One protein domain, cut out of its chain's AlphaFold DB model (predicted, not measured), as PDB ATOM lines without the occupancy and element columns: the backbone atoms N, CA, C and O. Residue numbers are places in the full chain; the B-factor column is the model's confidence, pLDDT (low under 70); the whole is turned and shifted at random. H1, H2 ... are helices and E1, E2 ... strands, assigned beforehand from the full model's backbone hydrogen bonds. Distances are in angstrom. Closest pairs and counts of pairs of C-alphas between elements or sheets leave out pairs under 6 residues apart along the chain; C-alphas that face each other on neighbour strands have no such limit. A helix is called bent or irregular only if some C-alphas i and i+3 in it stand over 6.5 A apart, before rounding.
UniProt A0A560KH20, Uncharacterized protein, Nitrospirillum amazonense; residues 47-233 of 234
ATOM      1  N   ARG A  47     257.631 235.285 198.207       47.28
ATOM      2  CA  ARG A  47     257.269 235.885 196.906       47.28
ATOM      3  C   ARG A  47     256.103 236.864 196.917       47.28
ATOM      4  O   ARG A  47     255.841 237.446 195.873       47.28
ATOM      5  N   ASP A  48     255.429 237.055 198.042       59.53
ATOM      6  CA  ASP A  48     254.438 238.120 198.173       59.53
ATOM      7  C   ASP A  48     255.164 239.419 198.583       59.53
ATOM      8  O   ASP A  48     255.620 239.515 199.731       59.53
ATOM      9  N   PRO A  49     255.315 240.414 197.680       63.34
ATOM     10  CA  PRO A  49     255.997 241.671 197.985       63.34
ATOM     11  C   PRO A  49     255.375 242.409 199.175       63.34
ATOM     12  O   PRO A  49     256.064 243.175 199.842       63.34
ATOM     13  N   GLN A  50     254.100 242.159 199.478       61.91
ATOM     14  CA  GLN A  50     253.370 242.815 200.561       61.91
ATOM     15  C   GLN A  50     253.589 242.101 201.888       61.91
ATOM     16  O   GLN A  50     253.749 242.760 202.911       61.91
ATOM     17  N   ARG A  51     253.702 240.766 201.884       70.69
ATOM     18  CA  ARG A  51     254.213 240.028 203.047       70.69
ATOM     19  C   ARG A  51     255.655 240.420 203.352       70.69
ATOM     20  O   ARG A  51     256.005 240.578 204.518       70.69
ATOM     21  N   LEU A  52     256.484 240.597 202.324       74.69
ATOM     22  CA  LEU A  52     257.848 241.091 202.496       74.69
ATOM     23  C   LEU A  52     257.852 242.516 203.068       74.69
ATOM     24  O   LEU A  52     258.553 242.750 204.048       74.69
ATOM     25  N   ALA A  53     257.044 243.432 202.528       76.94
ATOM     26  CA  ALA A  53     256.901 244.791 203.049       76.94
ATOM     27  C   ALA A  53     256.396 244.796 204.502       76.94
ATOM     28  O   ALA A  53     256.960 245.476 205.355       76.94
ATOM     29  N   LEU A  54     255.396 243.972 204.819       77.81
ATOM     30  CA  LEU A  54     254.899 243.780 206.180       77.81
ATOM     31  C   LEU A  54     256.024 243.344 207.129       77.81
ATOM     32  O   LEU A  54     256.196 243.945 208.186       77.81
ATOM     33  N   LEU A  55     256.809 242.331 206.748       79.88
ATOM     34  CA  LEU A  55     257.944 241.850 207.543       79.88
ATOM     35  C   LEU A  55     259.042 242.914 207.683       79.88
ATOM     36  O   LEU A  55     259.643 243.031 208.749       79.88
ATOM     37  N   GLN A  56     259.292 243.702 206.635       84.81
ATOM     38  CA  GLN A  56     260.249 244.809 206.661       84.81
ATOM     39  C   GLN A  56     259.820 245.897 207.646       84.81
ATOM     40  O   GLN A  56     260.629 246.286 208.482       84.81
ATOM     41  N   HIS A  57     258.557 246.329 207.609       87.38
ATOM     42  CA  HIS A  57     258.018 247.287 208.576       87.38
ATOM     43  C   HIS A  57     258.030 246.718 209.999       87.38
ATOM     44  O   HIS A  57     258.427 247.398 210.940       87.38
ATOM     45  N   GLN A  58     257.681 245.441 210.186       85.06
ATOM     46  CA  GLN A  58     257.766 244.796 211.501       85.06
ATOM     47  C   GLN A  58     259.201 244.773 212.046       85.06
ATOM     48  O   GLN A  58     259.414 245.074 213.222       85.06
ATOM     49  N   ASP A  59     260.197 244.451 211.214       86.19
ATOM     50  CA  ASP A  59     261.604 244.493 211.621       86.19
ATOM     51  C   ASP A  59     262.091 245.931 211.844       86.19
ATOM     52  O   ASP A  59     262.804 246.193 212.814       86.19
ATOM     53  N   ALA A  60     261.675 246.888 211.014       87.75
ATOM     54  CA  ALA A  60     261.994 248.303 211.180       87.75
ATOM     55  C   ALA A  60     261.445 248.854 212.506       87.75
ATOM     56  O   ALA A  60     262.186 249.502 213.245       87.75
ATOM     57  N   ILE A  61     260.206 248.513 212.864       86.44
ATOM     58  CA  ILE A  61     259.602 248.860 214.156       86.44
ATOM     59  C   ILE A  61     260.357 248.180 215.302       86.44
ATOM     60  O   ILE A  61     260.750 248.838 216.265       86.44
ATOM     61  N   ARG A  62     260.638 246.874 215.191       84.12
ATOM     62  CA  ARG A  62     261.369 246.120 216.225       84.12
ATOM     63  C   ARG A  62     262.778 246.669 216.468       84.12
ATOM     64  O   ARG A  62     263.268 246.629 217.592       84.12
ATOM     65  N   THR A  63     263.428 247.164 215.419       88.88
ATOM     66  CA  THR A  63     264.779 247.745 215.467       88.88
ATOM     67  C   THR A  63     264.785 249.248 215.766       88.88
ATOM     68  O   THR A  63     265.857 249.845 215.819       88.88
ATOM     69  N   GLY A  64     263.616 249.870 215.972       86.25
ATOM     70  CA  GLY A  64     263.483 251.299 216.273       86.25
ATOM     71  C   GLY A  64     263.733 252.238 215.087       86.25
ATOM     72  O   GLY A  64     263.820 253.448 215.283       86.25
ATOM     73  N   ARG A  65     263.846 251.706 213.863       89.31
ATOM     74  CA  ARG A  65     263.968 252.491 212.621       89.31
ATOM     75  C   ARG A  65     262.643 253.128 212.207       89.31
ATOM     76  O   ARG A  65     262.647 254.173 211.567       89.31
ATOM     77  N   GLU A  66     261.530 252.522 212.604       88.06
ATOM     78  CA  GLU A  66     260.182 253.046 212.408       88.06
ATOM     79  C   GLU A  66     259.436 253.116 213.740       88.06
ATOM     80  O   GLU A  66     259.628 252.281 214.624       88.06
ATOM     81  N   ARG A  67     258.569 254.122 213.890       84.25
ATOM     82  CA  ARG A  67     257.642 254.190 215.024       84.25
ATOM     83  C   ARG A  67     256.355 253.435 214.673       84.25
ATOM     84  O   ARG A  67     255.910 253.545 213.530       84.25
ATOM     85  N   PRO A  68     255.738 252.713 215.627       87.19
ATOM     86  CA  PRO A  68     254.395 252.177 215.437       87.19
ATOM     87  C   PRO A  68     253.410 253.298 215.092       87.19
ATOM     88  O   PRO A  68     253.564 254.418 215.576       87.19
ATOM     89  N   GLY A  69     252.396 252.996 214.291       88.50
ATOM     90  CA  GLY A  69     251.373 253.956 213.893       88.50
ATOM     91  C   GLY A  69     250.298 253.325 213.013       88.50
ATOM     92  O   GLY A  69     250.481 252.207 212.535       88.50
ATOM     93  N   CYS A  70     249.194 254.035 212.776       86.69
ATOM     94  CA  CYS A  70     248.106 253.529 211.935       86.69
ATOM     95  C   CYS A  70     247.409 254.610 211.116       86.69
ATOM     96  O   CYS A  70     247.400 254.511 209.895       86.69
ATOM     97  N   ILE A  71     246.815 255.611 211.766       87.19
ATOM     98  CA  ILE A  71     246.057 256.664 211.075       87.19
ATOM     99  C   ILE A  71     247.013 257.494 210.209       87.19
ATOM    100  O   ILE A  71     248.118 257.804 210.651       87.19
ATOM    101  N   ASN A  72     246.601 257.815 208.979       84.25
ATOM    102  CA  ASN A  72     247.410 258.512 207.966       84.25
ATOM    103  C   ASN A  72     248.718 257.816 207.578       84.25
ATOM    104  O   ASN A  72     249.647 258.447 207.071       84.25
ATOM    105  N   LEU A  73     248.799 256.504 207.779       88.00
ATOM    106  CA  LEU A  73     249.895 255.682 207.283       88.00
ATOM    107  C   LEU A  73     249.367 254.646 206.286       88.00
ATOM    108  O   LEU A  73     248.177 254.313 206.321       88.00
ATOM    109  N   PRO A  74     250.231 254.111 205.403       86.06
ATOM    110  CA  PRO A  74     249.860 253.004 204.532       86.06
ATOM    111  C   PRO A  74     249.303 251.824 205.336       86.06
ATOM    112  O   PRO A  74     249.840 251.473 206.392       86.06
ATOM    113  N   ALA A  75     248.263 251.160 204.821       81.25
ATOM    114  CA  ALA A  75     247.618 250.037 205.507       81.25
ATOM    115  C   ALA A  75     248.608 248.947 205.947       81.25
ATOM    116  O   ALA A  75     248.507 248.432 207.060       81.25
ATOM    117  N   VAL A  76     249.608 248.639 205.115       80.94
ATOM    118  CA  VAL A  76     250.685 247.685 205.433       80.94
ATOM    119  C   VAL A  76     251.468 248.086 206.689       80.94
ATOM    120  O   VAL A  76     251.757 247.223 207.519       80.94
ATOM    121  N   GLN A  77     251.761 249.374 206.882       86.38
ATOM    122  CA  GLN A  77     252.483 249.869 208.056       86.38
ATOM    123  C   GLN A  77     251.603 249.838 209.315       86.38
ATOM    124  O   GLN A  77     252.085 249.499 210.399       86.38
ATOM    125  N   CYS A  78     250.300 250.107 209.179       85.88
ATOM    126  CA  CYS A  78     249.347 249.925 210.276       85.88
ATOM    127  C   CYS A  78     249.241 248.452 210.699       85.88
ATOM    128  O   CYS A  78     249.349 248.129 211.884       85.88
ATOM    129  N   ILE A  79     249.112 247.534 209.735       81.56
ATOM    130  CA  ILE A  79     249.081 246.085 209.991       81.56
ATOM    131  C   ILE A  79     250.390 245.629 210.650       81.56
ATOM    132  O   ILE A  79     250.355 244.858 211.611       81.56
ATOM    133  N   ALA A  80     251.541 246.130 210.187       83.38
ATOM    134  CA  ALA A  80     252.840 245.862 210.801       83.38
ATOM    135  C   ALA A  80     252.873 246.315 212.264       83.38
ATOM    136  O   ALA A  80     253.236 245.530 213.142       83.38
ATOM    137  N   SER A  81     252.433 247.547 212.527       86.44
ATOM    138  CA  SER A  81     252.386 248.148 213.861       86.44
ATOM    139  C   SER A  81     251.508 247.348 214.812       86.44
ATOM    140  O   SER A  81     251.965 246.977 215.892       86.44
ATOM    141  N   LEU A  82     250.297 246.984 214.385       80.06
ATOM    142  CA  LEU A  82     249.429 246.084 215.140       80.06
ATOM    143  C   LEU A  82     250.146 244.745 215.396       80.06
ATOM    144  O   LEU A  82     250.226 244.300 216.540       80.06
ATOM    145  N   GLY A  83     250.787 244.163 214.375       73.56
ATOM    146  CA  GLY A  83     251.434 242.847 214.434       73.56
ATOM    147  C   GLY A  83     252.676 242.762 215.312       73.56
ATOM    148  O   GLY A  83     252.990 241.689 215.818       73.56
ATOM    149  N   THR A  84     253.352 243.881 215.573       72.19
ATOM    150  CA  THR A  84     254.439 243.912 216.568       72.19
ATOM    151  C   THR A  84     253.938 243.740 218.001       72.19
ATOM    152  O   THR A  84     254.701 243.380 218.897       72.19
ATOM    153  N   THR A  85     252.648 243.969 218.235       61.66
ATOM    154  CA  THR A  85     252.086 244.031 219.582       61.66
ATOM    155  C   THR A  85     251.169 242.841 219.918       61.66
ATOM    156  O   THR A  85     250.914 242.557 221.097       61.66
ATOM    157  N   MET A  86     250.735 242.069 218.919       58.88
ATOM    158  CA  MET A  86     249.775 240.968 219.062       58.88
ATOM    159  C   MET A  86     250.015 239.850 218.036       58.88
ATOM    160  O   MET A  86     250.544 240.103 216.957       58.88
ATOM    161  N   PHE A  87     249.601 238.615 218.347       47.88
ATOM    162  CA  PHE A  87     249.541 237.569 217.325       47.88
ATOM    163  C   PHE A  87     248.377 237.896 216.395       47.88
ATOM    164  O   PHE A  87     247.213 237.832 216.801       47.88
ATOM    165  N   ILE A  88     248.707 238.287 215.168       50.53
ATOM    166  CA  ILE A  88     247.720 238.507 214.123       50.53
ATOM    167  C   ILE A  88     247.527 237.195 213.372       50.53
ATOM    168  O   ILE A  88     248.447 236.727 212.701       50.53
ATOM    169  N   ASP A  89     246.322 236.634 213.455       44.44
ATOM    170  CA  ASP A  89     245.855 235.727 212.417       44.44
ATOM    171  C   ASP A  89     245.297 236.606 211.294       44.44
ATOM    172  O   ASP A  89     244.235 237.227 211.412       44.44
ATOM    173  N   LEU A  90     246.076 236.728 210.218       48.28
ATOM    174  CA  LEU A  90     245.704 237.466 209.015       48.28
ATOM    175  C   LEU A  90     244.669 236.662 208.213       48.28
ATOM    176  O   LEU A  90     244.873 236.329 207.049       48.28
ATOM    177  N   THR A  91     243.536 236.341 208.830       44.72
ATOM    178  CA  THR A  91     242.382 235.825 208.105       44.72
ATOM    179  C   THR A  91     241.667 237.013 207.462       44.72
ATOM    180  O   THR A  91     240.777 237.636 208.046       44.72
ATOM    181  N   PHE A  92     242.097 237.363 206.247       51.38
ATOM    182  CA  PHE A  92     241.528 238.458 205.465       51.38
ATOM    183  C   PHE A  92     240.073 238.162 205.120       51.38
ATOM    184  O   PHE A  92     239.766 237.365 204.231       51.38
ATOM    185  N   THR A  93     239.152 238.844 205.794       45.72
ATOM    186  CA  THR A  93     237.760 238.844 205.346       45.72
ATOM    187  C   THR A  93     237.642 239.908 204.259       45.72
ATOM    188  O   THR A  93     237.600 241.099 204.558       45.72
ATOM    189  N   ARG A  94     237.651 239.483 202.988       49.66
ATOM    190  CA  ARG A  94     237.476 240.371 201.829       49.66
ATOM    191  C   ARG A  94     236.083 240.991 201.884       49.66
ATOM    192  O   ARG A  94     235.123 240.406 201.389       49.66
ATOM    193  N   SER A  95     235.944 242.173 202.471       44.66
ATOM    194  CA  SER A  95     234.736 242.960 202.245       44.66
ATOM    195  C   SER A  95     234.913 243.691 200.913       44.66
ATOM    196  O   SER A  95     235.940 244.316 200.675       44.66
ATOM    197  N   GLN A  96     233.959 243.525 199.994       50.81
ATOM    198  CA  GLN A  96     234.003 244.104 198.638       50.81
ATOM    199  C   GLN A  96     235.106 243.559 197.706       50.81
ATOM    200  O   GLN A  96     235.388 244.158 196.674       50.81
ATOM    201  N   GLY A  97     235.694 242.398 198.023       49.31
ATOM    202  CA  GLY A  97     236.579 241.682 197.097       49.31
ATOM    203  C   GLY A  97     237.952 242.317 196.867       49.31
ATOM    204  O   GLY A  97     238.630 241.887 195.947       49.31
ATOM    205  N   GLN A  98     238.369 243.296 197.677       53.28
ATOM    206  CA  GLN A  98     239.705 243.890 197.602       53.28
ATOM    207  C   GLN A  98     240.444 243.673 198.920       53.28
ATOM    208  O   GLN A  98     239.982 244.080 199.985       53.28
ATOM    209  N   SER A  99     241.586 242.998 198.854       57.16
ATOM    210  CA  SER A  99     242.509 242.920 199.986       57.16
ATOM    211  C   SER A  99     243.210 244.256 200.155       57.16
ATOM    212  O   SER A  99     243.535 244.876 199.151       57.16
ATOM    213  N   LEU A 100     243.473 244.674 201.398       57.91
ATOM    214  CA  LEU A 100     244.242 245.882 201.716       57.91
ATOM    215  C   LEU A 100     245.720 245.782 201.373       57.91
ATOM    216  O   LEU A 100     246.364 246.819 201.234       57.91
ATOM    217  N   LEU A 101     246.235 244.569 201.193       59.19
ATOM    218  CA  LEU A 101     247.629 244.384 200.846       59.19
ATOM    219  C   LEU A 101     247.907 244.859 199.413       59.19
ATOM    220  O   LEU A 101     248.959 245.444 199.200       59.19
ATOM    221  N   GLY A 102     246.944 244.773 198.485       49.81
ATOM    222  CA  GLY A 102     247.092 245.309 197.113       49.81
ATOM    223  C   GLY A 102     247.220 244.235 196.039       49.81
ATOM    224  O   GLY A 102     247.468 244.539 194.881       49.81
ATOM    225  N   ASP A 103     247.059 242.980 196.432       51.88
ATOM    226  CA  ASP A 103     246.927 241.780 195.606       51.88
ATOM    227  C   ASP A 103     245.763 241.850 194.603       51.88
ATOM    228  O   ASP A 103     245.825 241.189 193.570       51.88
ATOM    229  N   ASP A 104     244.770 242.716 194.842       52.16
ATOM    230  CA  ASP A 104     243.740 243.068 193.863       52.16
ATOM    231  C   ASP A 104     243.851 244.564 193.482       52.16
ATOM    232  O   ASP A 104     243.722 245.430 194.364       52.16
ATOM    233  N   PRO A 105     244.093 244.909 192.195       51.41
ATOM    234  CA  PRO A 105     244.157 246.296 191.744       51.41
ATOM    235  C   PRO A 105     242.793 246.977 191.890       51.41
ATOM    236  O   PRO A 105     241.747 246.371 191.644       51.41
ATOM    237  N   VAL A 106     242.793 248.265 192.251       53.06
ATOM    238  CA  VAL A 106     241.558 249.059 192.312       53.06
ATOM    239  C   VAL A 106     240.932 249.079 190.914       53.06
ATOM    240  O   VAL A 106     241.575 249.489 189.944       53.06
ATOM    241  N   ALA A 107     239.688 248.607 190.778       50.25
ATOM    242  CA  ALA A 107     238.999 248.627 189.492       50.25
ATOM    243  C   ALA A 107     238.928 250.072 188.960       50.25
ATOM    244  O   ALA A 107     238.577 251.011 189.682       50.25
ATOM    245  N   ARG A 108     239.306 250.280 187.690       48.19
ATOM    246  CA  ARG A 108     239.347 251.629 187.101       48.19
ATOM    247  C   ARG A 108     237.965 252.279 187.182       48.19
ATOM    248  O   ARG A 108     236.991 251.722 186.688       48.19
ATOM    249  N   GLY A 109     237.907 253.478 187.760       52.69
ATOM    250  CA  GLY A 109     236.681 254.274 187.861       52.69
ATOM    251  C   GLY A 109     235.812 253.976 189.085       52.69
ATOM    252  O   GLY A 109     234.785 254.628 189.256       52.69
ATOM    253  N   THR A 110     236.210 253.049 189.961       51.78
ATOM    254  CA  THR A 110     235.491 252.793 191.213       51.78
ATOM    255  C   THR A 110     236.212 253.437 192.394       51.78
ATOM    256  O   THR A 110     237.334 253.048 192.707       51.78
ATOM    257  N   ARG A 111     235.555 254.378 193.088       52.28
ATOM    258  CA  ARG A 111     235.977 254.846 194.421       52.28
ATOM    259  C   ARG A 111     235.531 253.832 195.472       52.28
ATOM    260  O   ARG A 111     234.557 254.050 196.191       52.28
ATOM    261  N   ILE A 112     236.161 252.664 195.479       54.00
ATOM    262  CA  ILE A 112     235.941 251.668 196.531       54.00
ATOM    263  C   ILE A 112     236.855 252.068 197.677       54.00
ATOM    264  O   ILE A 112     238.042 252.230 197.443       54.00
ATOM    265  N   ARG A 113     236.303 252.248 198.884       57.47
ATOM    266  CA  ARG A 113     237.084 252.390 200.119       57.47
ATOM    267  C   ARG A 113     237.334 250.991 200.671       57.47
ATOM    268  O   ARG A 113     236.403 250.429 201.263       57.47
ATOM    269  N   PRO A 114     238.515 250.396 200.440       57.03
ATOM    270  CA  PRO A 114     238.787 249.038 200.871       57.03
ATOM    271  C   PRO A 114     238.660 248.917 202.392       57.03
ATOM    272  O   PRO A 114     238.986 249.839 203.145       57.03
ATOM    273  N   LYS A 115     238.172 247.760 202.845       61.16
ATOM    274  CA  LYS A 115     238.064 247.426 204.266       61.16
ATOM    275  C   LYS A 115     238.527 245.998 204.501       61.16
ATOM    276  O   LYS A 115     237.997 245.073 203.880       61.16
ATOM    277  N   THR A 116     239.463 245.814 205.430       60.12
ATOM    278  CA  THR A 116     239.882 244.481 205.889       60.12
ATOM    279  C   THR A 116     239.657 244.343 207.377       60.12
ATOM    280  O   THR A 116     240.017 245.252 208.119       60.12
ATOM    281  N   THR A 117     239.131 243.199 207.804       64.50
ATOM    282  CA  THR A 117     239.101 242.811 209.217       64.50
ATOM    283  C   THR A 117     240.322 241.963 209.530       64.50
ATOM    284  O   THR A 117     240.610 240.994 208.829       64.50
ATOM    285  N   ILE A 118     241.027 242.338 210.588       65.50
ATOM    286  CA  ILE A 118     242.180 241.650 211.149       65.50
ATOM    287  C   ILE A 118     241.723 241.007 212.452       65.50
ATOM    288  O   ILE A 118     241.204 241.707 213.325       65.50
ATOM    289  N   TYR A 119     241.909 239.697 212.589       62.94
ATOM    290  CA  TYR A 119     241.594 238.997 213.826       62.94
ATOM    291  C   TYR A 119     242.822 238.973 214.725       62.94
ATOM    292  O   TYR A 119     243.889 238.467 214.373       62.94
ATOM    293  N   ILE A 120     242.663 239.565 215.899       63.22
ATOM    294  CA  ILE A 120     243.745 239.744 216.850       63.22
ATOM    295  C   ILE A 120     243.535 238.788 218.006       63.22
ATOM    296  O   ILE A 120     242.511 238.858 218.682       63.22
ATOM    297  N   ASN A 121     244.530 237.940 218.262       57.66
ATOM    298  CA  ASN A 121     244.545 237.080 219.433       57.66
ATOM    299  C   ASN A 121     245.299 237.768 220.581       57.66
ATOM    300  O   ASN A 121     246.535 237.850 220.596       57.66
ATOM    301  N   ALA A 122     244.551 238.258 221.570       52.25
ATOM    302  CA  ALA A 122     245.123 238.709 222.828       52.25
ATOM    303  C   ALA A 122     245.212 237.534 223.811       52.25
ATOM    304  O   ALA A 122     244.343 237.348 224.655       52.25
ATOM    305  N   SER A 123     246.297 236.757 223.744       46.78
ATOM    306  CA  SER A 123     246.610 235.800 224.812       46.78
ATOM    307  C   SER A 123     246.850 236.566 226.119       46.78
ATOM    308  O   SER A 123     247.825 237.317 226.258       46.78
ATOM    309  N   VAL A 124     245.918 236.423 227.058       51.06
ATOM    310  CA  VAL A 124     246.024 236.950 228.419       51.06
ATOM    311  C   VAL A 124     246.785 235.907 229.230       51.06
ATOM    312  O   VAL A 124     246.327 234.774 229.332       51.06
ATOM    313  N   ASN A 125     247.944 236.267 229.791       46.03
ATOM    314  CA  ASN A 125     248.819 235.304 230.475       46.03
ATOM    315  C   ASN A 125     248.142 234.582 231.662       46.03
ATOM    316  O   ASN A 125     248.609 233.516 232.038       46.03
ATOM    317  N   ASP A 126     247.029 235.104 232.194       44.19
ATOM    318  CA  ASP A 126     246.422 234.613 233.441       44.19
ATOM    319  C   ASP A 126     244.905 234.344 233.372       44.19
ATOM    320  O   ASP A 126     244.262 234.182 234.413       44.19
ATOM    321  N   ARG A 127     244.277 234.314 232.184       44.53
ATOM    322  CA  ARG A 127     242.837 233.992 232.061       44.53
ATOM    323  C   ARG A 127     242.540 233.113 230.840       44.53
ATOM    324  O   ARG A 127     243.122 233.340 229.787       44.53
ATOM    325  N   PRO A 128     241.600 232.150 230.937       38.44
ATOM    326  CA  PRO A 128     241.339 231.136 229.904       38.44
ATOM    327  C   PRO A 128     240.620 231.661 228.646       38.44
ATOM    328  O   PRO A 128     240.133 230.867 227.844       38.44
ATOM    329  N   TYR A 129     240.506 232.977 228.469       45.69
ATOM    330  CA  TYR A 129     239.724 233.568 227.389       45.69
ATOM    331  C   TYR A 129     240.646 233.943 226.223       45.69
ATOM    332  O   TYR A 129     241.449 234.870 226.315       45.69
ATOM    333  N   LEU A 130     240.539 233.180 225.133       47.09
ATOM    334  CA  LEU A 130     241.042 233.551 223.812       47.09
ATOM    335  C   LEU A 130     240.097 234.606 223.231       47.09
ATOM    336  O   LEU A 130     239.194 234.279 222.461       47.09
ATOM    337  N   ASP A 131     240.281 235.867 223.608       55.91
ATOM    338  CA  ASP A 131     239.514 236.945 222.992       55.91
ATOM    339  C   ASP A 131     240.135 237.256 221.628       55.91
ATOM    340  O   ASP A 131     241.155 237.939 221.504       55.91
ATOM    341  N   THR A 132     239.519 236.682 220.594       60.09
ATOM    342  CA  THR A 132     239.762 237.056 219.202       60.09
ATOM    343  C   THR A 132     238.840 238.219 218.876       60.09
ATOM    344  O   THR A 132     237.626 238.034 218.835       60.09
ATOM    345  N   PHE A 133     239.369 239.410 218.628       67.00
ATOM    346  CA  PHE A 133     238.552 240.563 218.230       67.00
ATOM    347  C   PHE A 133     238.965 241.082 216.856       67.00
ATOM    348  O   PHE A 133     240.109 240.925 216.429       67.00
ATOM    349  N   GLY A 134     237.990 241.647 216.146       73.88
ATOM    350  CA  GLY A 134     238.170 242.159 214.794       73.88
ATOM    351  C   GLY A 134     238.566 243.629 214.815       73.88
ATOM    352  O   GLY A 134     237.842 244.454 215.368       73.88
ATOM    353  N   VAL A 135     239.677 243.964 214.167       79.31
ATOM    354  CA  VAL A 135     240.034 245.344 213.830       79.31
ATOM    355  C   VAL A 135     239.846 245.536 212.339       79.31
ATOM    356  O   VAL A 135     240.515 244.891 211.540       79.31
ATOM    357  N   THR A 136     238.907 246.398 211.961       81.44
ATOM    358  CA  THR A 136     238.696 246.776 210.567       81.44
ATOM    359  C   THR A 136     239.469 248.044 210.254       81.44
ATOM    360  O   THR A 136     239.256 249.064 210.902       81.44
ATOM    361  N   LEU A 137     240.332 248.000 209.247       83.62
ATOM    362  CA  LEU A 137     240.970 249.196 208.698       83.62
ATOM    363  C   LEU A 137     240.151 249.663 207.499       83.62
ATOM    364  O   LEU A 137     239.855 248.847 206.626       83.62
ATOM    365  N   ALA A 138     239.783 250.939 207.457       82.81
ATOM    366  CA  ALA A 138     239.208 251.570 206.277       82.81
ATOM    367  C   ALA A 138     240.205 252.582 205.717       82.81
ATOM    368  O   ALA A 138     240.747 253.395 206.468       82.81
ATOM    369  N   THR A 139     240.431 252.526 204.410       80.31
ATOM    370  CA  THR A 139     241.436 253.357 203.743       80.31
ATOM    371  C   THR A 139     240.827 254.271 202.695       80.31
ATOM    372  O   THR A 139     239.686 254.066 202.253       80.31
ATOM    373  N   ASP A 140     241.630 255.233 202.258       77.06
ATOM    374  CA  ASP A 140     241.406 255.951 201.014       77.06
ATOM    375  C   ASP A 140     241.525 255.023 199.783       77.06
ATOM    376  O   ASP A 140     241.795 253.817 199.886       77.06
ATOM    377  N   ASP A 141     241.262 255.589 198.605       72.75
ATOM    378  CA  ASP A 141     241.356 254.922 197.305       72.75
ATOM    379  C   ASP A 141     242.715 255.142 196.608       72.75
ATOM    380  O   ASP A 141     242.852 254.849 195.417       72.75
ATOM    381  N   SER A 142     243.725 255.638 197.336       72.81
ATOM    382  CA  SER A 142     245.069 255.859 196.800       72.81
ATOM    383  C   SER A 142     245.815 254.543 196.561       72.81
ATOM    384  O   SER A 142     245.458 253.485 197.080       72.81
ATOM    385  N   GLU A 143     246.905 254.609 195.793       70.12
ATOM    386  CA  GLU A 143     247.794 253.462 195.552       70.12
ATOM    387  C   GLU A 143     248.336 252.858 196.858       70.12
ATOM    388  O   GLU A 143     248.431 251.638 196.985       70.12
ATOM    389  N   TYR A 144     248.635 253.709 197.843       72.88
ATOM    390  CA  TYR A 144     249.214 253.305 199.126       72.88
ATOM    391  C   TYR A 144     248.174 253.001 200.207       72.88
ATOM    392  O   TYR A 144     248.542 252.468 201.256       72.88
ATOM    393  N   ARG A 145     246.891 253.298 199.944       78.56
ATOM    394  CA  ARG A 145     245.751 253.000 200.821       78.56
ATOM    395  C   ARG A 145     245.996 253.496 202.238       78.56
ATOM    396  O   ARG A 145     246.170 252.705 203.172       78.56
ATOM    397  N   TYR A 146     246.055 254.812 202.377       84.31
ATOM    398  CA  TYR A 146     246.234 255.450 203.673       84.31
ATOM    399  C   TYR A 146     245.023 255.167 204.558       84.31
ATOM    400  O   TYR A 146     243.882 255.213 204.103       84.31
ATOM    401  N   VAL A 147     245.271 254.801 205.814       86.62
ATOM    402  CA  VAL A 147     244.207 254.465 206.766       86.62
ATOM    403  C   VAL A 147     243.516 255.740 207.247       86.62
ATOM    404  O   VAL A 147     244.099 256.513 208.007       86.62
ATOM    405  N   ASP A 148     242.251 255.900 206.855       86.25
ATOM    406  CA  ASP A 148     241.374 257.005 207.265       86.25
ATOM    407  C   ASP A 148     240.714 256.726 208.620       86.25
ATOM    408  O   ASP A 148     240.461 257.633 209.413       86.25
ATOM    409  N   SER A 149     240.360 255.460 208.867       87.62
ATOM    410  CA  SER A 149     239.727 255.058 210.123       87.62
ATOM    411  C   SER A 149     240.041 253.625 210.527       87.62
ATOM    412  O   SER A 149     240.213 252.724 209.700       87.62
ATOM    413  N   VAL A 150     240.074 253.419 211.840       88.12
ATOM    414  CA  VAL A 150     240.254 252.123 212.489       88.12
ATOM    415  C   VAL A 150     239.004 251.808 213.295       88.12
ATOM    416  O   VAL A 150     238.578 252.594 214.139       88.12
ATOM    417  N   ILE A 151     238.412 250.644 213.048       86.94
ATOM    418  CA  ILE A 151     237.185 250.193 213.702       86.94
ATOM    419  C   ILE A 151     237.501 248.961 214.546       86.94
ATOM    420  O   ILE A 151     237.930 247.943 214.011       86.94
ATOM    421  N   ILE A 152     237.266 249.024 215.851       84.56
ATOM    422  CA  ILE A 152     237.519 247.922 216.786       84.56
ATOM    423  C   ILE A 152     236.174 247.316 217.197       84.56
ATOM    424  O   ILE A 152     235.355 248.006 217.801       84.56
ATOM    425  N   ASP A 153     235.942 246.042 216.874       80.62
ATOM    426  CA  ASP A 153     234.718 245.313 217.234       80.62
ATOM    427  C   ASP A 153     234.740 244.888 218.710       80.62
ATOM    428  O   ASP A 153     235.653 244.189 219.161       80.62
ATOM    429  N   LEU A 154     233.720 245.301 219.464       74.38
ATOM    430  CA  LEU A 154     233.605 245.044 220.895       74.38
ATOM    431  C   LEU A 154     232.810 243.791 221.229       74.38
ATOM    432  O   LEU A 154     232.835 243.389 222.390       74.38
ATOM    433  N   ARG A 155     232.151 243.120 220.277       70.25
ATOM    434  CA  ARG A 155     231.338 241.923 220.577       70.25
ATOM    435  C   ARG A 155     232.150 240.843 221.290       70.25
ATOM    436  O   ARG A 155     231.673 240.247 222.252       70.25
ATOM    437  N   ASN A 156     233.412 240.691 220.896       61.91
ATOM    438  CA  ASN A 156     234.355 239.770 221.535       61.91
ATOM    439  C   ASN A 156     235.234 240.449 222.601       61.91
ATOM    440  O   ASN A 156     235.885 239.766 223.380       61.91
ATOM    441  N   LEU A 157     235.235 241.785 222.676       66.19
ATOM    442  CA  LEU A 157     235.986 242.556 223.673       66.19
ATOM    443  C   LEU A 157     235.152 242.860 224.933       66.19
ATOM    444  O   LEU A 157     235.702 243.196 225.971       66.19
ATOM    445  N   THR A 158     233.822 242.761 224.890       64.56
ATOM    446  CA  THR A 158     232.928 243.274 225.948       64.56
ATOM    447  C   THR A 158     233.159 242.598 227.301       64.56
ATOM    448  O   THR A 158     233.160 243.262 228.341       64.56
ATOM    449  N   THR A 159     233.389 241.283 227.313       63.41
ATOM    450  CA  THR A 159     233.727 240.539 228.538       63.41
ATOM    451  C   THR A 159     235.069 241.000 229.105       63.41
ATOM    452  O   THR A 159     235.194 241.206 230.314       63.41
ATOM    453  N   PHE A 160     236.042 241.247 228.227       64.12
ATOM    454  CA  PHE A 160     237.349 241.792 228.571       64.12
ATOM    455  C   PHE A 160     237.254 243.207 229.157       64.12
ATOM    456  O   PHE A 160     237.818 243.484 230.214       64.12
ATOM    457  N   LEU A 161     236.485 244.093 228.515       68.50
ATOM    458  CA  LEU A 161     236.294 245.485 228.931       68.50
ATOM    459  C   LEU A 161     235.690 245.600 230.334       68.50
ATOM    460  O   LEU A 161     236.071 246.484 231.097       68.50
ATOM    461  N   LYS A 162     234.794 244.680 230.707       69.12
ATOM    462  CA  LYS A 162     234.226 244.598 232.065       69.12
ATOM    463  C   LYS A 162     235.244 244.154 233.122       69.12
ATOM    464  O   LYS A 162     235.030 244.392 234.307       69.12
ATOM    465  N   GLY A 163     236.332 243.497 232.714       71.44
ATOM    466  CA  GLY A 163     237.369 242.975 233.605       71.44
ATOM    467  C   GLY A 163     238.442 243.987 234.017       71.44
ATOM    468  O   GLY A 163     239.214 243.691 234.930       71.44
ATOM    469  N   VAL A 164     238.502 245.154 233.366       77.12
ATOM    470  CA  VAL A 164     239.487 246.208 233.651       77.12
ATOM    471  C   VAL A 164     238.953 247.150 234.724       77.12
ATOM    472  O   VAL A 164     238.009 247.902 234.493       77.12
ATOM    473  N   SER A 165     239.575 247.147 235.903       80.75
ATOM    474  CA  SER A 165     239.132 247.944 237.050       80.75
ATOM    475  C   SER A 165     240.003 249.162 237.359       80.75
ATOM    476  O   SER A 165     239.558 250.009 238.133       80.75
ATOM    477  N   SER A 166     241.175 249.328 236.735       84.38
ATOM    478  CA  SER A 166     242.026 250.520 236.901       84.38
ATOM    479  C   SER A 166     242.843 250.868 235.640       84.38
ATOM    480  O   SER A 166     243.024 250.004 234.780       84.38
ATOM    481  N   PRO A 167     243.375 252.105 235.521       83.44
ATOM    482  CA  PRO A 167     244.279 252.481 234.429       83.44
ATOM    483  C   PRO A 167     245.550 251.633 234.360       83.44
ATOM    484  O   PRO A 167     245.972 251.260 233.272       83.44
ATOM    485  N   ASP A 168     246.132 251.268 235.502       80.31
ATOM    486  CA  ASP A 168     247.363 250.463 235.538       80.31
ATOM    487  C   ASP A 168     247.138 249.067 234.952       80.31
ATOM    488  O   ASP A 168     248.019 248.473 234.329       80.31
ATOM    489  N   GLN A 169     245.911 248.557 235.085       76.12
ATOM    490  CA  GLN A 169     245.536 247.311 234.448       76.12
ATOM    491  C   GLN A 169     245.519 247.418 232.920       76.12
ATOM    492  O   GLN A 169     245.694 246.392 232.286       76.12
ATOM    493  N   ILE A 170     245.399 248.599 232.302       74.50
ATOM    494  CA  ILE A 170     245.464 248.751 230.833       74.50
ATOM    495  C   ILE A 170     246.848 248.458 230.271       74.50
ATOM    496  O   ILE A 170     246.927 247.975 229.148       74.50
ATOM    497  N   GLY A 171     247.918 248.717 231.026       65.31
ATOM    498  CA  GLY A 171     249.265 248.301 230.633       65.31
ATOM    499  C   GLY A 171     249.470 246.789 230.782       65.31
ATOM    500  O   GLY A 171     250.136 246.162 229.959       65.31
ATOM    501  N   ASN A 172     248.852 246.194 231.808       62.50
ATOM    502  CA  ASN A 172     248.940 244.757 232.097       62.50
ATOM    503  C   ASN A 172     248.064 243.916 231.155       62.50
ATOM    504  O   ASN A 172     248.420 242.809 230.753       62.50
ATOM    505  N   TYR A 173     246.911 244.459 230.782       61.56
ATOM    506  CA  TYR A 173     246.046 243.955 229.736       61.56
ATOM    507  C   TYR A 173     246.607 244.395 228.386       61.56
ATOM    508  O   TYR A 173     247.059 245.515 228.217       61.56
ATOM    509  N   ARG A 174     246.556 243.558 227.351       61.22
ATOM    510  CA  ARG A 174     247.063 243.950 226.021       61.22
ATOM    511  C   ARG A 174     246.183 245.014 225.318       61.22
ATOM    512  O   ARG A 174     246.289 245.168 224.111       61.22
ATOM    513  N   LEU A 175     245.340 245.769 226.035       64.56
ATOM    514  CA  LEU A 175     244.524 246.861 225.479       64.56
ATOM    515  C   LEU A 175     245.366 248.042 225.036       64.56
ATOM    516  O   LEU A 175     245.110 248.595 223.967       64.56
ATOM    517  N   TYR A 176     246.392 248.381 225.825       68.19
ATOM    518  CA  TYR A 176     247.389 249.370 225.429       68.19
ATOM    519  C   TYR A 176     247.889 249.093 224.010       68.19
ATOM    520  O   TYR A 176     247.946 249.985 223.182       68.19
ATOM    521  N   ARG A 177     248.138 247.823 223.688       70.31
ATOM    522  CA  ARG A 177     248.695 247.379 222.408       70.31
ATOM    523  C   ARG A 177     247.774 247.580 221.205       70.31
ATOM    524  O   ARG A 177     248.265 247.659 220.089       70.31
ATOM    525  N   ILE A 178     246.464 247.668 221.420       75.12
ATOM    526  CA  ILE A 178     245.491 247.931 220.352       75.12
ATOM    527  C   ILE A 178     245.399 249.430 220.120       75.12
ATOM    528  O   ILE A 178     245.543 249.903 219.001       75.12
ATOM    529  N   PHE A 179     245.163 250.180 221.194       80.88
ATOM    530  CA  PHE A 179     244.934 251.610 221.087       80.88
ATOM    531  C   PHE A 179     246.231 252.361 220.761       80.88
ATOM    532  O   PHE A 179     246.188 253.351 220.039       80.88
ATOM    533  N   TYR A 180     247.382 251.912 221.265       82.00
ATOM    534  CA  TYR A 180     248.658 252.611 221.112       82.00
ATOM    535  C   TYR A 180     249.034 252.863 219.649       82.00
ATOM    536  O   TYR A 180     249.134 254.032 219.290       82.00
ATOM    537  N   PRO A 181     249.171 251.849 218.767       81.88
ATOM    538  CA  PRO A 181     249.505 252.100 217.365       81.88
ATOM    539  C   PRO A 181     248.441 252.946 216.651       81.88
ATOM    540  O   PRO A 181     248.775 253.673 215.724       81.88
ATOM    541  N   VAL A 182     247.180 252.912 217.097       82.69
ATOM    542  CA  VAL A 182     246.106 253.733 216.520       82.69
ATOM    543  C   VAL A 182     246.263 255.213 216.867       82.69
ATOM    544  O   VAL A 182     246.115 256.060 215.993       82.69
ATOM    545  N   PHE A 183     246.600 255.533 218.118       81.50
ATOM    546  CA  PHE A 183     246.658 256.915 218.596       81.50
ATOM    547  C   PHE A 183     248.046 257.549 218.531       81.50
ATOM    548  O   PHE A 183     248.143 258.769 218.455       81.50
ATOM    549  N   ILE A 184     249.127 256.771 218.560       79.75
ATOM    550  CA  ILE A 184     250.492 257.298 218.708       79.75
ATOM    551  C   ILE A 184     250.924 258.198 217.544       79.75
ATOM    552  O   ILE A 184     251.756 259.081 217.732       79.75
ATOM    553  N   THR A 185     250.343 258.013 216.353       79.50
ATOM    554  CA  THR A 185     250.634 258.872 215.192       79.50
ATOM    555  C   THR A 185     250.087 260.283 215.408       79.50
ATOM    556  O   THR A 185     250.807 261.252 215.197       79.50
ATOM    557  N   ALA A 186     248.861 260.387 215.929       78.00
ATOM    558  CA  ALA A 186     248.243 261.654 216.317       78.00
ATOM    559  C   ALA A 186     248.845 262.220 217.624       78.00
ATOM    560  O   ALA A 186     248.940 263.429 217.820       78.00
ATOM    561  N   CYS A 187     249.308 261.343 218.521       78.69
ATOM    562  CA  CYS A 187     249.795 261.667 219.863       78.69
ATOM    563  C   CYS A 187     251.279 261.295 220.103       78.69
ATOM    564  O   CYS A 187     251.571 260.583 221.065       78.69
ATOM    565  N   PRO A 188     252.260 261.783 219.320       76.38
ATOM    566  CA  PRO A 188     253.643 261.291 219.387       76.38
ATOM    567  C   PRO A 188     254.376 261.588 220.707       76.38
ATOM    568  O   PRO A 188     255.393 260.959 220.987       76.38
ATOM    569  N   ASN A 189     253.879 262.546 221.497       82.44
ATOM    570  CA  ASN A 189     254.476 262.980 222.766       82.44
ATOM    571  C   ASN A 189     253.664 262.551 223.998       82.44
ATOM    572  O   ASN A 189     253.990 262.958 225.111       82.44
ATOM    573  N   LEU A 190     252.584 261.792 223.811       81.69
ATOM    574  CA  LEU A 190     251.731 261.371 224.915       81.69
ATOM    575  C   LEU A 190     252.435 260.275 225.716       81.69
ATOM    576  O   LEU A 190     252.838 259.257 225.156       81.69
ATOM    577  N   SER A 191     252.579 260.481 227.025       84.81
ATOM    578  CA  SER A 191     253.199 259.470 227.881       84.81
ATOM    579  C   SER A 191     252.297 258.244 228.046       84.81
ATOM    580  O   SER A 191     251.070 258.364 228.080       84.81
ATOM    581  N   ASP A 192     252.891 257.066 228.249       83.06
ATOM    582  CA  ASP A 192     252.153 255.815 228.488       83.06
ATOM    583  C   ASP A 192     251.153 255.944 229.652       83.06
ATOM    584  O   ASP A 192     250.053 255.395 229.610       83.06
ATOM    585  N   ILE A 193     251.511 256.707 230.692       85.62
ATOM    586  CA  ILE A 193     250.660 256.948 231.865       85.62
ATOM    587  C   ILE A 193     249.422 257.762 231.480       85.62
ATOM    588  O   ILE A 193     248.302 257.411 231.863       85.62
ATOM    589  N   GLU A 194     249.606 258.861 230.750       87.19
ATOM    590  CA  GLU A 194     248.498 259.708 230.298       87.19
ATOM    591  C   GLU A 194     247.610 258.964 229.309       87.19
ATOM    592  O   GLU A 194     246.384 259.028 229.410       87.19
ATOM    593  N   PHE A 195     248.221 258.187 228.419       85.81
ATOM    594  CA  PHE A 195     247.508 257.348 227.478       85.81
ATOM    595  C   PHE A 195     246.660 256.283 228.183       85.81
ATOM    596  O   PHE A 195     245.461 256.184 227.926       85.81
ATOM    597  N   ASN A 196     247.221 255.546 229.146       85.88
ATOM    598  CA  ASN A 196     246.474 254.550 229.920       85.88
ATOM    599  C   ASN A 196     245.315 255.179 230.704       85.88
ATOM    600  O   ASN A 196     244.212 254.629 230.737       85.88
ATOM    601  N   LYS A 197     245.520 256.362 231.297       88.12
ATOM    602  CA  LYS A 197     244.434 257.112 231.947       88.12
ATOM    603  C   LYS A 197     243.350 257.499 230.949       88.12
ATOM    604  O   LYS A 197     242.171 257.319 231.253       88.12
ATOM    605  N   PHE A 198     243.728 257.995 229.772       87.94
ATOM    606  CA  PHE A 198     242.773 258.357 228.734       87.94
ATOM    607  C   PHE A 198     241.940 257.151 228.295       87.94
ATOM    608  O   PHE A 198     240.712 257.218 228.353       87.94
ATOM    609  N   VAL A 199     242.589 256.036 227.941       86.19
ATOM    610  CA  VAL A 199     241.891 254.814 227.526       86.19
ATOM    611  C   VAL A 199     240.943 254.352 228.633       86.19
ATOM    612  O   VAL A 199     239.772 254.099 228.367       86.19
ATOM    613  N   TYR A 200     241.382 254.315 229.891       86.62
ATOM    614  CA  TYR A 200     240.531 253.855 230.989       86.62
ATOM    615  C   TYR A 200     239.319 254.760 231.231       86.62
ATOM    616  O   TYR A 200     238.179 254.296 231.203       86.62
ATOM    617  N   TYR A 201     239.553 256.046 231.497       87.25
ATOM    618  CA  TYR A 201     238.497 256.948 231.951       87.25
ATOM    619  C   TYR A 201     237.585 257.412 230.822       87.25
ATOM    620  O   TYR A 201     236.395 257.592 231.060       87.25
ATOM    621  N   ASN A 202     238.121 257.597 229.613       86.06
ATOM    622  CA  ASN A 202     237.363 258.173 228.507       86.06
ATOM    623  C   ASN A 202     236.810 257.109 227.563       86.06
ATOM    624  O   ASN A 202     235.687 257.271 227.095       86.06
ATOM    625  N   ILE A 203     237.542 256.015 227.326       84.88
ATOM    626  CA  ILE A 203     237.094 254.948 226.422       84.88
ATOM    627  C   ILE A 203     236.372 253.854 227.215       84.88
ATOM    628  O   ILE A 203     235.184 253.624 227.005       84.88
ATOM    629  N   LEU A 204     237.045 253.202 228.167       82.00
ATOM    630  CA  LEU A 204     236.493 252.012 228.826       82.00
ATOM    631  C   LEU A 204     235.382 252.334 229.829       82.00
ATOM    632  O   LEU A 204     234.392 251.618 229.904       82.00
ATOM    633  N   LYS A 205     235.479 253.404 230.615       82.81
ATOM    634  CA  LYS A 205     234.385 253.733 231.545       82.81
ATOM    635  C   LYS A 205     233.126 254.249 230.857       82.81
ATOM    636  O   LYS A 205     232.047 254.150 231.435       82.81
ATOM    637  N   ASN A 206     233.262 254.747 229.633       76.44
ATOM    638  CA  ASN A 206     232.165 255.364 228.901       76.44
ATOM    639  C   ASN A 206     231.712 254.538 227.691       76.44
ATOM    640  O   ASN A 206     230.837 255.008 226.971       76.44
ATOM    641  N   TYR A 207     232.253 253.330 227.454       73.75
ATOM    642  CA  TYR A 207     231.956 252.577 226.224       73.75
ATOM    643  C   TYR A 207     230.479 252.213 226.075       73.75
ATOM    644  O   TYR A 207     230.047 251.967 224.968       73.75
ATOM    645  N   ALA A 208     229.695 252.168 227.154       70.69
ATOM    646  CA  ALA A 208     228.259 251.889 227.077       70.69
ATOM    647  C   ALA A 208     227.410 253.131 226.722       70.69
ATOM    648  O   ALA A 208     226.209 253.006 226.484       70.69
ATOM    649  N   ASN A 209     228.008 254.326 226.682       73.31
ATOM    650  CA  ASN A 209     227.309 255.564 226.347       73.31
ATOM    651  C   ASN A 209     227.249 255.721 224.823       73.31
ATOM    652  O   ASN A 209     228.165 256.262 224.201       73.31
ATOM    653  N   TYR A 210     226.162 255.237 224.223       65.44
ATOM    654  CA  TYR A 210     225.934 255.322 222.780       65.44
ATOM    655  C   TYR A 210     226.080 256.758 222.255       65.44
ATOM    656  O   TYR A 210     225.481 257.689 222.795       65.44
ATOM    657  N   GLY A 211     226.882 256.940 221.201       65.50
ATOM    658  CA  GLY A 211     227.124 258.247 220.589       65.50
ATOM    659  C   GLY A 211     228.126 259.140 221.327       65.50
ATOM    660  O   GLY A 211     228.410 260.237 220.842       65.50
ATOM    661  N   ALA A 212     228.702 258.693 222.451       75.06
ATOM    662  CA  ALA A 212     229.798 259.407 223.093       75.06
ATOM    663  C   ALA A 212     231.017 259.455 222.158       75.06
ATOM    664  O   ALA A 212     231.457 258.432 221.627       75.06
ATOM    665  N   SER A 213     231.558 260.658 221.977       82.25
ATOM    666  CA  SER A 213     232.807 260.894 221.261       82.25
ATOM    667  C   SER A 213     233.835 261.470 222.223       82.25
ATOM    668  O   SER A 213     233.525 262.361 223.014       82.25
ATOM    669  N   GLN A 214     235.048 260.934 222.172       87.88
ATOM    670  CA  GLN A 214     236.196 261.420 222.924       87.88
ATOM    671  C   GLN A 214     237.285 261.825 221.945       87.88
ATOM    672  O   GLN A 214     237.375 261.270 220.851       87.88
ATOM    673  N   LYS A 215     238.107 262.793 222.339       87.06
ATOM    674  CA  LYS A 215     239.175 263.326 221.494       87.06
ATOM    675  C   LYS A 215     240.491 263.339 222.249       87.06
ATOM    676  O   LYS A 215     240.516 263.674 223.433       87.06
ATOM    677  N   ILE A 216     241.575 263.003 221.558       85.62
ATOM    678  CA  ILE A 216     242.936 263.137 222.073       85.62
ATOM    679  C   ILE A 216     243.908 263.419 220.922       85.62
ATOM    680  O   ILE A 216     243.895 262.722 219.918       85.62
ATOM    681  N   CYS A 217     244.704 264.484 221.052       82.62
ATOM    682  CA  CYS A 217     245.684 264.956 220.055       82.62
ATOM    683  C   CYS A 217     245.193 264.971 218.592       82.62
ATOM    684  O   CYS A 217     245.930 264.598 217.691       82.62
ATOM    685  N   GLY A 218     243.946 265.378 218.343       80.31
ATOM    686  CA  GLY A 218     243.402 265.406 216.979       80.31
ATOM    687  C   GLY A 218     242.940 264.047 216.449       80.31
ATOM    688  O   GLY A 218     242.548 263.968 215.300       80.31
ATOM    689  N   ALA A 219     242.914 262.989 217.258       84.81
ATOM    690  CA  ALA A 219     242.166 261.773 216.956       84.81
ATOM    691  C   ALA A 219     240.832 261.775 217.714       84.81
ATOM    692  O   ALA A 219     240.795 262.063 218.917       84.81
ATOM    693  N   SER A 220     239.747 261.408 217.037       88.06
ATOM    694  CA  SER A 220     238.440 261.184 217.648       88.06
ATOM    695  C   SER A 220     238.115 259.698 217.712       88.06
ATOM    696  O   SER A 220     238.378 258.938 216.786       88.06
ATOM    697  N   ILE A 221     237.528 259.277 218.829       87.94
ATOM    698  CA  ILE A 221     236.966 257.941 219.019       87.94
ATOM    699  C   ILE A 221     235.486 258.070 219.330       87.94
ATOM    700  O   ILE A 221     235.095 258.821 220.226       87.94
ATOM    701  N   LYS A 222     234.659 257.340 218.591       88.81
ATOM    702  CA  LYS A 222     233.211 257.290 218.778       88.81
ATOM    703  C   LYS A 222     232.764 255.861 219.037       88.81
ATOM    704  O   LYS A 222     233.262 254.931 218.406       88.81
ATOM    705  N   PHE A 223     231.827 255.697 219.964       86.19
ATOM    706  CA  PHE A 223     231.171 254.415 220.193       86.19
ATOM    707  C   PHE A 223     229.869 254.313 219.385       86.19
ATOM    708  O   PHE A 223     228.956 255.124 219.568       86.19
ATOM    709  N   GLU A 224     229.795 253.313 218.504       84.75
ATOM    710  CA  GLU A 224     228.646 253.028 217.633       84.75
ATOM    711  C   GLU A 224     228.454 251.514 217.495       84.75
ATOM    712  O   GLU A 224     229.388 250.814 217.116       84.75
ATOM    713  N   ASP A 225     227.249 251.009 217.763       81.94
ATOM    714  CA  ASP A 225     226.823 249.624 217.491       81.94
ATOM    715  C   ASP A 225     227.866 248.549 217.867       81.94
ATOM    716  O   ASP A 225     228.312 247.766 217.022       81.94
ATOM    717  N   ASP A 226     228.283 248.537 219.138       78.75
ATOM    718  CA  ASP A 226     229.314 247.636 219.677       78.75
ATOM    719  C   ASP A 226     230.690 247.778 219.002       78.75
ATOM    720  O   ASP A 226     231.456 246.817 218.920       78.75
ATOM    721  N   LYS A 227     231.035 248.972 218.509       85.19
ATOM    722  CA  LYS A 227     232.335 249.268 217.893       85.19
ATOM    723  C   LYS A 227     232.906 250.579 218.400       85.19
ATOM    724  O   LYS A 227     232.178 251.544 218.635       85.19
ATOM    725  N   PHE A 228     234.230 250.639 218.487       86.56
ATOM    726  CA  PHE A 228     234.938 251.916 218.492       86.56
ATOM    727  C   PHE A 228     235.328 252.284 217.071       86.56
ATOM    728  O   PHE A 228     235.999 251.502 216.407       86.56
ATOM    729  N   VAL A 229     234.935 253.472 216.627       88.88
ATOM    730  CA  VAL A 229     235.344 254.068 215.354       88.88
ATOM    731  C   VAL A 229     236.341 255.175 215.671       88.88
ATOM    732  O   VAL A 229     235.985 256.119 216.377       88.88
ATOM    733  N   ILE A 230     237.586 255.024 215.218       89.00
ATOM    734  CA  ILE A 230     238.690 255.945 215.502       89.00
ATOM    735  C   ILE A 230     239.181 256.572 214.201       89.00
ATOM    736  O   ILE A 230     239.580 255.846 213.288       89.00
ATOM    737  N   ASN A 231     239.180 257.902 214.142       88.38
ATOM    738  CA  ASN A 231     239.520 258.696 212.959       88.38
ATOM    739  C   ASN A 231     240.421 259.875 213.364       88.38
ATOM    740  O   ASN A 231     240.463 260.239 214.542       88.38
ATOM    741  N   GLU A 232     241.086 260.517 212.403       80.81
ATOM    742  CA  GLU A 232     241.660 261.851 212.629       80.81
ATOM    743  C   GLU A 232     240.585 262.942 212.479       80.81
ATOM    744  O   GLU A 232     239.700 262.858 211.623       80.81
ATOM    745  N   ASP A 233     240.648 263.955 213.337       70.75
ATOM    746  CA  ASP A 233     239.889 265.190 213.220       70.75
ATOM    747  C   ASP A 233     240.623 266.122 212.246       70.75
ATOM    748  O   ASP A 233     241.693 266.640 212.566       70.75
TER     749      ASP A 233
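AT A GLANCE: This is residues 47 to 233 of the 234 residues of an uncharacterized protein of Nitrospirillum amazonense (UniProt A0A560KH20). One strongly twisted sheet of seven strands curls round helix H5, with H2 beside H5 on the same face; H1 packs on H2, away from the sheet. At the E5 edge H6 lies over E5 and E6, with the small helix H4 packed on it, while the long link between E1 and E2 lies far out at one end of the longest axis. The 187 printed residues run H1 H2 E1 E2 E3 E4 H3 H4 H5 H6 E5 E6 E7, six named helices and seven named strands. The sheet's order is E1 E2 E3 E4 E7 E6 E5, all antiparallel, and the class is mixed, helices and strands. The whole is compact, with a radius of gyration of the C-alphas of 16.1 A and spans of 48 by 36 by 34 A.

HOW THE PARTS SIT: Start at H1, residues 49 to 62, which is not on the sheet but touches H2, residues 75 to 85, at a steep tilt of 46 degrees, the same way; the closest C-alphas, of Gln 58 and Ala 80, are 5.1 A apart. Next come E1, residues 87 to 95, E2, residues 115 to 122, E3, residues 131 to 139, and E4, residues 147 to 153, a meander, each strand the antiparallel neighbour of the one before. Look for N 89 and O 119 at 3.2 A for E1 and E2, N 118 and O 135 at 2.8 A for E2 and E3, and N 136 and O 151 at 2.7 A for E3 and E4. E5, residues 213 to 216, E6, residues 219 to 224, and E7, residues 227 to 232, form a second meander, with N 219 and O 216 at 2.8 A and N 220 and O 231 at 2.8 A. E7 is the antiparallel neighbour of E4, with N 152 and O 228 at 2.8 A; E1 and E5 are the edge strands. H2, H5, residues 176 to 183, and H6, residues 192 to 204, are on this sheet in two layers, helices on one face of a sheet. H2 and H5 touch at a shallow tilt of 26 degrees, opposite ways, closest at the C-alphas of Thr 85 and Arg 177, 5.5 A. H6 has a height over the sheet of 9.8 A and runs along the strands, at 3 degrees to E5 on the local plane. H4, residues 167 to 172, touches residues 196 to 201 of H6 alone, only just about perpendicular at 71 degrees; the C-alphas of Pro 167 and Lys 197 are closest, at 5.3 A. H3, residues 158 to 162, is close to H6 but not clearly touching, with the C-alphas of Leu 161 and Leu 204 6.5 A apart. Every O i to N i+4 pair is within hydrogen-bond range in H1, H3 and H6; the counts are 6 of 7 in H2, 1 of 2 in H4 and 2 of 4 in H5.

IN THESE COORDINATES: Find C-alpha 49 at (255.997, 241.671, 197.985); from there H1 runs 19.5 A to C-alpha 62. H2 measures 15.9 A, E1 21.8 A, E2 21.7 A, E3 25.4 A and E4 16.8 A. H3 and H4 are short; H5 is irregular, only just, with C-alphas 178 and 181 6.51 A apart. H6 begins at C-alpha 192, (252.153, 255.815, 228.488), and runs 16.1 A. After E5, E6 measures 16.1 A, and E7 runs 16.5 A to C-alpha 232 at (241.660, 261.851, 212.629).

THE WHOLE: The C-alphas farthest apart, of Gly 109 and Asp 126, are 50.6 A apart. The printed part has no cut; the long links are H1 to H2 and E1 to E2. Mean pLDDT of the printed part is 72.5, and 68 residues are under 70, among them residues 85 to 133.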